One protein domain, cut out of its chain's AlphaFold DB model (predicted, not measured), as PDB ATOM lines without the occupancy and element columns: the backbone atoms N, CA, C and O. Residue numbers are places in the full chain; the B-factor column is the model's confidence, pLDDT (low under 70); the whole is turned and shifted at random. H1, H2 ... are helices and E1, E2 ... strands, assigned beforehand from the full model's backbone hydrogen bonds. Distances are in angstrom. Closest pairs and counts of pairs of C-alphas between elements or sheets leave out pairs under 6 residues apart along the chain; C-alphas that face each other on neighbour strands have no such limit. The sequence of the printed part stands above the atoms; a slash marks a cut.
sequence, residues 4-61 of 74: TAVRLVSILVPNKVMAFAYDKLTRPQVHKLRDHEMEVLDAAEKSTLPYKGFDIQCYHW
ATOM      1  N   THR A   4      55.711  63.616 -51.183       91.44
ATOM      2  CA  THR A   4      56.236  63.791 -52.544       91.44
ATOM      3  C   THR A   4      56.900  62.536 -53.114       91.44
ATOM      4  O   THR A   4      56.705  62.229 -54.284       91.44
ATOM      5  N   ALA A   5      57.646  61.780 -52.302       91.00
ATOM      6  CA  ALA A   5      58.326  60.568 -52.754       91.00
ATOM      7  C   ALA A   5      57.325  59.450 -53.072       91.00
ATOM      8  O   ALA A   5      57.422  58.821 -54.120       91.00
ATOM      9  N   VAL A   6      56.320  59.261 -52.209       88.81
ATOM     10  CA  VAL A   6      55.227  58.306 -52.461       88.81
ATOM     11  C   VAL A   6      54.506  58.679 -53.750       88.81
ATOM     12  O   VAL A   6      54.342  57.833 -54.614       88.81
ATOM     13  N   ARG A   7      54.169  59.964 -53.928       93.12
ATOM     14  CA  ARG A   7      53.503  60.451 -55.141       93.12
ATOM     15  C   ARG A   7      54.311  60.168 -56.410       93.12
ATOM     16  O   ARG A   7      53.737  59.701 -57.386       93.12
ATOM     17  N   LEU A   8      55.618  60.428 -56.401       95.50
ATOM     18  CA  LEU A   8      56.489  60.151 -57.547       95.50
ATOM     19  C   LEU A   8      56.534  58.655 -57.880       95.50
ATOM     20  O   LEU A   8      56.348  58.283 -59.033       95.50
ATOM     21  N   VAL A   9      56.714  57.789 -56.881       94.06
ATOM     22  CA  VAL A   9      56.766  56.333 -57.100       94.06
ATOM     23  C   VAL A   9      55.409  55.786 -57.554       94.06
ATOM     24  O   VAL A   9      55.370  54.922 -58.428       94.06
ATOM     25  N   SER A  10      54.300  56.322 -57.038       93.69
ATOM     26  CA  SER A  10      52.950  55.975 -57.496       93.69
ATOM     27  C   SER A  10      52.714  56.327 -58.965       93.69
ATOM     28  O   SER A  10      52.002  55.594 -59.640       93.69
ATOM     29  N   ILE A  11      53.308  57.416 -59.469       95.81
ATOM     30  CA  ILE A  11      53.218  57.798 -60.890       95.81
ATOM     31  C   ILE A  11      54.112  56.899 -61.751       95.81
ATOM     32  O   ILE A  11      53.690  56.451 -62.812       95.81
ATOM     33  N   LEU A  12      55.340  56.626 -61.303       96.81
ATOM     34  CA  LEU A  12      56.327  55.888 -62.096       96.81
ATOM     35  C   LEU A  12      56.049  54.382 -62.155       96.81
ATOM     36  O   LEU A  12      56.340  53.749 -63.167       96.81
ATOM     37  N   VAL A  13      55.530  53.783 -61.076       96.62
ATOM     38  CA  VAL A  13      55.372  52.322 -60.970       96.62
ATOM     39  C   VAL A  13      54.054  51.920 -60.275       96.62
ATOM     40  O   VAL A  13      54.070  51.199 -59.269       96.62
ATOM     41  N   PRO A  14      52.886  52.337 -60.803       95.19
ATOM     42  CA  PRO A  14      51.591  52.230 -60.121       95.19
ATOM     43  C   PRO A  14      51.220  50.795 -59.729       95.19
ATOM     44  O   PRO A  14      50.809  50.555 -58.598       95.19
ATOM     45  N   ASN A  15      51.438  49.821 -60.618       96.88
ATOM     46  CA  ASN A  15      51.069  48.424 -60.362       96.88
ATOM     47  C   ASN A  15      51.860  47.813 -59.199       96.88
ATOM     48  O   ASN A  15      51.299  47.073 -58.395       96.88
ATOM     49  N   LYS A  16      53.154  48.145 -59.069       95.19
ATOM     50  CA  LYS A  16      53.975  47.645 -57.954       95.19
ATOM     51  C   LYS A  16      53.578  48.298 -56.637       95.19
ATOM     52  O   LYS A  16      53.546  47.619 -55.615       95.19
ATOM     53  N   VAL A  17      53.253  49.591 -56.659       95.00
ATOM     54  CA  VAL A  17      52.762  50.303 -55.471       95.00
ATOM     55  C   VAL A  17      51.416  49.743 -55.023       95.00
ATOM     56  O   VAL A  17      51.237  49.502 -53.833       95.00
ATOM     57  N   MET A  18      50.501  49.486 -55.959       94.56
ATOM     58  CA  MET A  18      49.202  48.884 -55.661       94.56
ATOM     59  C   MET A  18      49.367  47.476 -55.091       94.56
ATOM     60  O   MET A  18      48.833  47.207 -54.021       94.56
ATOM     61  N   ALA A  19      50.157  46.613 -55.736       95.69
ATOM     62  CA  ALA A  19      50.400  45.257 -55.247       95.69
ATOM     63  C   ALA A  19      51.008  45.262 -53.836       95.69
ATOM     64  O   ALA A  19      50.574  44.507 -52.970       95.69
ATOM     65  N   PHE A  20      51.965  46.160 -53.579       93.50
ATOM     66  CA  PHE A  20      52.548  46.339 -52.252       93.50
ATOM     67  C   PHE A  20      51.516  46.817 -51.223       93.50
ATOM     68  O   PHE A  20      51.435  46.260 -50.133       93.50
ATOM     69  N   ALA A  21      50.719  47.838 -51.546       91.94
ATOM     70  CA  ALA A  21      49.697  48.358 -50.642       91.94
ATOM     71  C   ALA A  21      48.618  47.307 -50.346       91.94
ATOM     72  O   ALA A  21      48.230  47.132 -49.196       91.94
ATOM     73  N   TYR A  22      48.176  46.579 -51.370       93.06
ATOM     74  CA  TYR A  22      47.200  45.506 -51.243       93.06
ATOM     75  C   TYR A  22      47.718  44.372 -50.354       93.06
ATOM     76  O   TYR A  22      47.012  43.943 -49.446       93.06
ATOM     77  N   ASP A  23      48.971  43.942 -50.537       92.69
ATOM     78  CA  ASP A  23      49.611  42.946 -49.668       92.69
ATOM     79  C   ASP A  23      49.642  43.401 -48.198       92.69
ATOM     80  O   ASP A  23      49.368  42.615 -47.296       92.69
ATOM     81  N   LYS A  24      49.894  44.692 -47.946       88.19
ATOM     82  CA  LYS A  24      49.862  45.257 -46.588       88.19
ATOM     83  C   LYS A  24      48.461  45.333 -45.989       88.19
ATOM     84  O   LYS A  24      48.323  45.094 -44.797       88.19
ATOM     85  N   LEU A  25      47.445  45.660 -46.785       86.56
ATOM     86  CA  LEU A  25      46.060  45.770 -46.313       86.56
ATOM     87  C   LEU A  25      45.419  44.401 -46.060       86.56
ATOM     88  O   LEU A  25      44.641  44.242 -45.128       86.56
ATOM     89  N   THR A  26      45.750  43.407 -46.883       89.50
ATOM     90  CA  THR A  26      45.171  42.056 -46.803       89.50
ATOM     91  C   THR A  26      45.865  41.138 -45.810       89.50
ATOM     92  O   THR A  26      45.352  40.061 -45.506       89.50
ATOM     93  N   ARG A  27      47.017  41.548 -45.277       85.12
ATOM     94  CA  ARG A  27      47.720  40.837 -44.211       85.12
ATOM     95  C   ARG A  27      47.586  41.646 -42.927       85.12
ATOM     96  O   ARG A  27      48.340  42.607 -42.771       85.12
ATOM     97  N   PRO A  28      46.666  41.268 -42.016       76.50
ATOM     98  CA  PRO A  28      46.511  41.933 -40.731       76.50
ATOM     99  C   PRO A  28      47.873  42.081 -40.061       76.50
ATOM    100  O   PRO A  28      48.538  41.100 -39.725       76.50
ATOM    101  N   GLN A  29      48.329  43.321 -39.937       75.56
ATOM    102  CA  GLN A  29      49.578  43.610 -39.266       75.56
ATOM    103  C   GLN A  29      49.267  43.696 -37.778       75.56
ATOM    104  O   GLN A  29      48.472  44.536 -37.357       75.56
ATOM    105  N   VAL A  30      49.874  42.819 -36.977       75.38
ATOM    106  CA  VAL A  30      49.793  42.924 -35.517       75.38
ATOM    107  C   VAL A  30      50.591  44.159 -35.116       75.38
ATOM    108  O   VAL A  30      51.814  44.120 -34.977       75.38
ATOM    109  N   HIS A  31      49.904  45.289 -35.012       77.00
ATOM    110  CA  HIS A  31      50.478  46.520 -34.507       77.00
ATOM    111  C   HIS A  31      50.284  46.590 -33.001       77.00
ATOM    112  O   HIS A  31      49.243  46.207 -32.471       77.00
ATOM    113  N   LYS A  32      51.299  47.117 -32.316       83.31
ATOM    114  CA  LYS A  32      51.129  47.540 -30.932       83.31
ATOM    115  C   LYS A  32      50.039  48.614 -30.916       83.31
ATOM    116  O   LYS A  32      50.140  49.586 -31.668       83.31
ATOM    117  N   LEU A  33      49.022  48.416 -30.082       88.00
ATOM    118  CA  LEU A  33      48.021  49.442 -29.813       88.00
ATOM    119  C   LEU A  33      48.725  50.710 -29.322       88.00
ATOM    120  O   LEU A  33      49.710  50.643 -28.580       88.00
ATOM    121  N   ARG A  34      48.249  51.862 -29.787       92.12
ATOM    122  CA  ARG A  34      48.718  53.170 -29.329       92.12
ATOM    123  C   ARG A  34      48.279  53.366 -27.884       92.12
ATOM    124  O   ARG A  34      47.262  52.815 -27.466       92.12
ATOM    125  N   ASP A  35      49.016  54.178 -27.138       92.81
ATOM    126  CA  ASP A  35      48.771  54.338 -25.700       92.81
ATOM    127  C   ASP A  35      47.333  54.815 -25.411       92.81
ATOM    128  O   ASP A  35      46.656  54.252 -24.558       92.81
ATOM    129  N   HIS A  36      46.791  55.733 -26.219       93.12
ATOM    130  CA  HIS A  36      45.399  56.183 -26.074       93.12
ATOM    131  C   HIS A  36      44.353  55.113 -26.443       93.12
ATOM    132  O   HIS A  36      43.214  55.184 -25.995       93.12
ATOM    133  N   GLU A  37      44.696  54.131 -27.282       93.00
ATOM    134  CA  GLU A  37      43.803  52.999 -27.582       93.00
ATOM    135  C   GLU A  37      43.766  52.029 -26.402       93.00
ATOM    136  O   GLU A  37      42.705  51.504 -26.068       93.00
ATOM    137  N   MET A  38      44.915  51.831 -25.752       94.00
ATOM    138  CA  MET A  38      45.016  51.043 -24.527       94.00
ATOM    139  C   MET A  38      44.187  51.667 -23.406       94.00
ATOM    140  O   MET A  38      43.389  50.960 -22.804       94.00
ATOM    141  N   GLU A  39      44.287  52.983 -23.192       95.50
ATOM    142  CA  GLU A  39      43.494  53.701 -22.180       95.50
ATOM    143  C   GLU A  39      41.985  53.451 -22.331       95.50
ATOM    144  O   GLU A  39      41.287  53.194 -21.349       95.50
ATOM    145  N   VAL A  40      41.479  53.471 -23.568       94.81
ATOM    146  CA  VAL A  40      40.062  53.204 -23.853       94.81
ATOM    147  C   VAL A  40      39.700  51.749 -23.558       94.81
ATOM    148  O   VAL A  40      38.683  51.492 -22.914       94.81
ATOM    149  N   LEU A  41      40.508  50.788 -24.018       94.25
ATOM    150  CA  LEU A  41      40.232  49.360 -23.821       94.25
ATOM    151  C   LEU A  41      40.375  48.928 -22.360       94.25
ATOM    152  O   LEU A  41      39.656  48.035 -21.921       94.25
ATOM    153  N   ASP A  42      41.289  49.533 -21.609       94.94
ATOM    154  CA  ASP A  42      41.536  49.211 -20.202       94.94
ATOM    155  C   ASP A  42      40.449  49.757 -19.274       94.94
ATOM    156  O   ASP A  42      40.225  49.195 -18.205       94.94
ATOM    157  N   ALA A  43      39.709  50.782 -19.705       96.31
ATOM    158  CA  ALA A  43      38.512  51.251 -19.012       96.31
ATOM    159  C   ALA A  43      37.295  50.315 -19.178       96.31
ATOM    160  O   ALA A  43      36.275  50.519 -18.517       96.31
ATOM    161  N   ALA A  44      37.372  49.321 -20.067       97.06
ATOM    162  CA  ALA A  44      36.289  48.378 -20.312       97.06
ATOM    163  C   ALA A  44      36.352  47.167 -19.374       97.06
ATOM    164  O   ALA A  44      37.421  46.626 -19.083       97.06
ATOM    165  N   GLU A  45      35.186  46.643 -19.012       97.38
ATOM    166  CA  GLU A  45      35.058  45.278 -18.519       97.38
ATOM    167  C   GLU A  45      35.241  44.307 -19.696       97.38
ATOM    168  O   GLU A  45      34.510  44.362 -20.691       97.38
ATOM    169  N   LYS A  46      36.256  43.443 -19.604       97.00
ATOM    170  CA  LYS A  46      36.657  42.521 -20.673       97.00
ATOM    171  C   LYS A  46      36.110  41.129 -20.385       97.00
ATOM    172  O   LYS A  46      36.319  40.592 -19.300       97.00
ATOM    173  N   SER A  47      35.470  40.514 -21.370       97.50
ATOM    174  CA  SER A  47      34.999  39.131 -21.278       97.50
ATOM    175  C   SER A  47      35.191  38.398 -22.598       97.50
ATOM    176  O   SER A  47      35.421  39.008 -23.640       97.50
ATOM    177  N   THR A  48      35.158  37.072 -22.546       97.81
ATOM    178  CA  THR A  48      35.249  36.224 -23.734       97.81
ATOM    179  C   THR A  48      33.962  35.429 -23.867       97.81
ATOM    180  O   THR A  48      33.504  34.827 -22.896       97.81
ATOM    181  N   LEU A  49      33.378  35.441 -25.063       96.81
ATOM    182  CA  LEU A  49      32.180  34.694 -25.412       96.81
ATOM    183  C   LEU A  49      32.556  33.547 -26.366       96.81
ATOM    184  O   LEU A  49      32.821  33.807 -27.543       96.81
ATOM    185  N   PRO A  50      32.547  32.287 -25.902       97.44
ATOM    186  CA  PRO A  50      32.777  31.135 -26.765       97.44
ATOM    187  C   PRO A  50      31.618  30.953 -27.751       97.44
ATOM    188  O   PRO A  50      30.454  30.850 -27.356       97.44
ATOM    189  N   TYR A  51      31.917  30.873 -29.044       96.75
ATOM    190  CA  TYR A  51      30.925  30.685 -30.096       96.75
ATOM    191  C   TYR A  51      31.482  29.852 -31.253       96.75
ATOM    192  O   TYR A  51      32.488  30.196 -31.859       96.75
ATOM    193  N   LYS A  52      30.806  28.747 -31.596       96.00
ATOM    194  CA  LYS A  52      31.136  27.886 -32.755       96.00
ATOM    195  C   LYS A  52      32.629  27.524 -32.889       96.00
ATOM    196  O   LYS A  52      33.155  27.444 -33.996       96.00
ATOM    197  N   GLY A  53      33.295  27.268 -31.763       96.25
ATOM    198  CA  GLY A  53      34.697  26.840 -31.737       96.25
ATOM    199  C   GLY A  53      35.725  27.971 -31.815       96.25
ATOM    200  O   GLY A  53      36.902  27.686 -32.006       96.25
ATOM    201  N   PHE A  54      35.309  29.230 -31.658       95.88
ATOM    202  CA  PHE A  54      36.208  30.362 -31.459       95.88
ATOM    203  C   PHE A  54      35.701  31.283 -30.349       95.88
ATOM    204  O   PHE A  54      34.539  31.225 -29.950       95.88
ATOM    205  N   ASP A  55      36.590  32.141 -29.871       97.00
ATOM    206  CA  ASP A  55      36.337  33.056 -28.768       97.00
ATOM    207  C   ASP A  55      36.121  34.477 -29.296       97.00
ATOM    208  O   ASP A  55      36.950  35.022 -30.028       97.00
ATOM    209  N   ILE A  56      34.987  35.080 -28.939       95.50
ATOM    210  CA  ILE A  56      34.677  36.476 -29.248       95.50
ATOM    211  C   ILE A  56      35.103  37.324 -28.057       95.50
ATOM    212  O   ILE A  56      34.577  37.173 -26.956       95.50
ATOM    213  N   GLN A  57      36.036  38.243 -28.281       95.62
ATOM    214  CA  GLN A  57      36.403  39.231 -27.277       95.62
ATOM    215  C   GLN A  57      35.308  40.301 -27.175       95.62
ATOM    216  O   GLN A  57      35.006  40.992 -28.147       95.62
ATOM    217  N   CYS A  58      34.757  40.466 -25.979       96.75
ATOM    218  CA  CYS A  58      33.768  41.481 -25.645       96.75
ATOM    219  C   CYS A  58      34.402  42.570 -24.770       96.75
ATOM    220  O   CYS A  58      35.270  42.292 -23.936       96.75
ATOM    221  N   TYR A  59      33.937  43.803 -24.956       96.75
ATOM    222  CA  TYR A  59      34.306  44.966 -24.154       96.75
ATOM    223  C   TYR A  59      33.031  45.702 -23.758       96.75
ATOM    224  O   TYR A  59      32.210  46.016 -24.622       96.75
ATOM    225  N   HIS A  60      32.861  45.970 -22.466       96.62
ATOM    226  CA  HIS A  60      31.708  46.691 -21.945       96.62
ATOM    227  C   HIS A  60      32.151  47.912 -21.142       96.62
ATOM    228  O   HIS A  60      32.869  47.797 -20.151       96.62
ATOM    229  N   TRP A  61      31.695  49.090 -21.564       96.44
ATOM    230  CA  TRP A  61      31.876  50.333 -20.821       96.44
ATOM    231  C   TRP A  61      30.585  50.660 -20.083       96.44
ATOM    232  O   TRP A  61      29.547  50.881 -20.705       96.44
TER     233      TRP A  61
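What this domain is: This is residues 4 to 61 of the 74 residues of an uncharacterized protein of Fluviicola sp. XM-24bin1 (UniProt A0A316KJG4). This is an open, strung-out chain of parts: at one end stands a long two-stranded hairpin, E1 and E2, with the short helix H3 at its foot, and at the other end H2 and H1 make a corner. The stretch from residue 27 to residue 34 bridges the two ends, and residues 19 to 32, of which 19 to 26 belong to H2, stand free. The printed part has 58 residues with three named helices and two named strands in the order H1, H2, H3, E1, E2; the sheet's order is E1 - E2, antiparallel, and the class is mixed, helices and strands. The whole is extended, with a radius of gyration of the C-alphas of 18.7 A, and flat, spanning 49 by 31 by 14 A.

Where its parts are: Find C-alpha 45 at (35.058, 45.278, -18.519); from there strand E1, residues 45 to 51, runs 19.1 A to Tyr 51. Strand E2, residues 54 to 60, runs 19.4 A and ends with C-alpha 60 at (31.708, 46.691, -21.945). Look before E1 for helix H3, residues 35 to 42, which is 10.4 A long. Earlier still is H2, residues 14 to 26, the longest helix, measuring 17.9 A. H1, residues 4 to 12, begins with C-alpha 4 at (56.236, 63.791, -52.544) and is 12.4 A long.

How they stand to each other: Begin at the hairpin of E1 and E2, where the strands are antiparallel, with 153 degrees between their directions. Look for N 45 and O 60, 2.8 A apart, and N 54 and O 51, 3.0 A apart, both within hydrogen-bond range. H3 and E2 have 1 pair of C-alphas within 8 A, those of Leu 41 and Tyr 59, 7.4 A apart. H2 is apart from H3, E1 and E2. At the far end H1 and H2 are close but not clearly touching; their closest C-alphas are those of Ser 10 and Val 17, 6.0 A apart. Their lines stand at a steep tilt of 65 degrees, and they run opposite ways. H1 is apart from H3, E1 and E2. In H1, H2 and H3 every O i to N i+4 pair is within hydrogen-bond range.

The domain as a whole: The two C-alphas farthest apart are those of Leu 12 and Glu 45, at 49.6 A. The printed part has no cut. The links H1 to H2, H3 to E1 and E1 to E2 are tight, and H2 to H3, with 8 residues between them, is a short link. The mean pLDDT of the printed part is 92.9, and no printed residue is under 70.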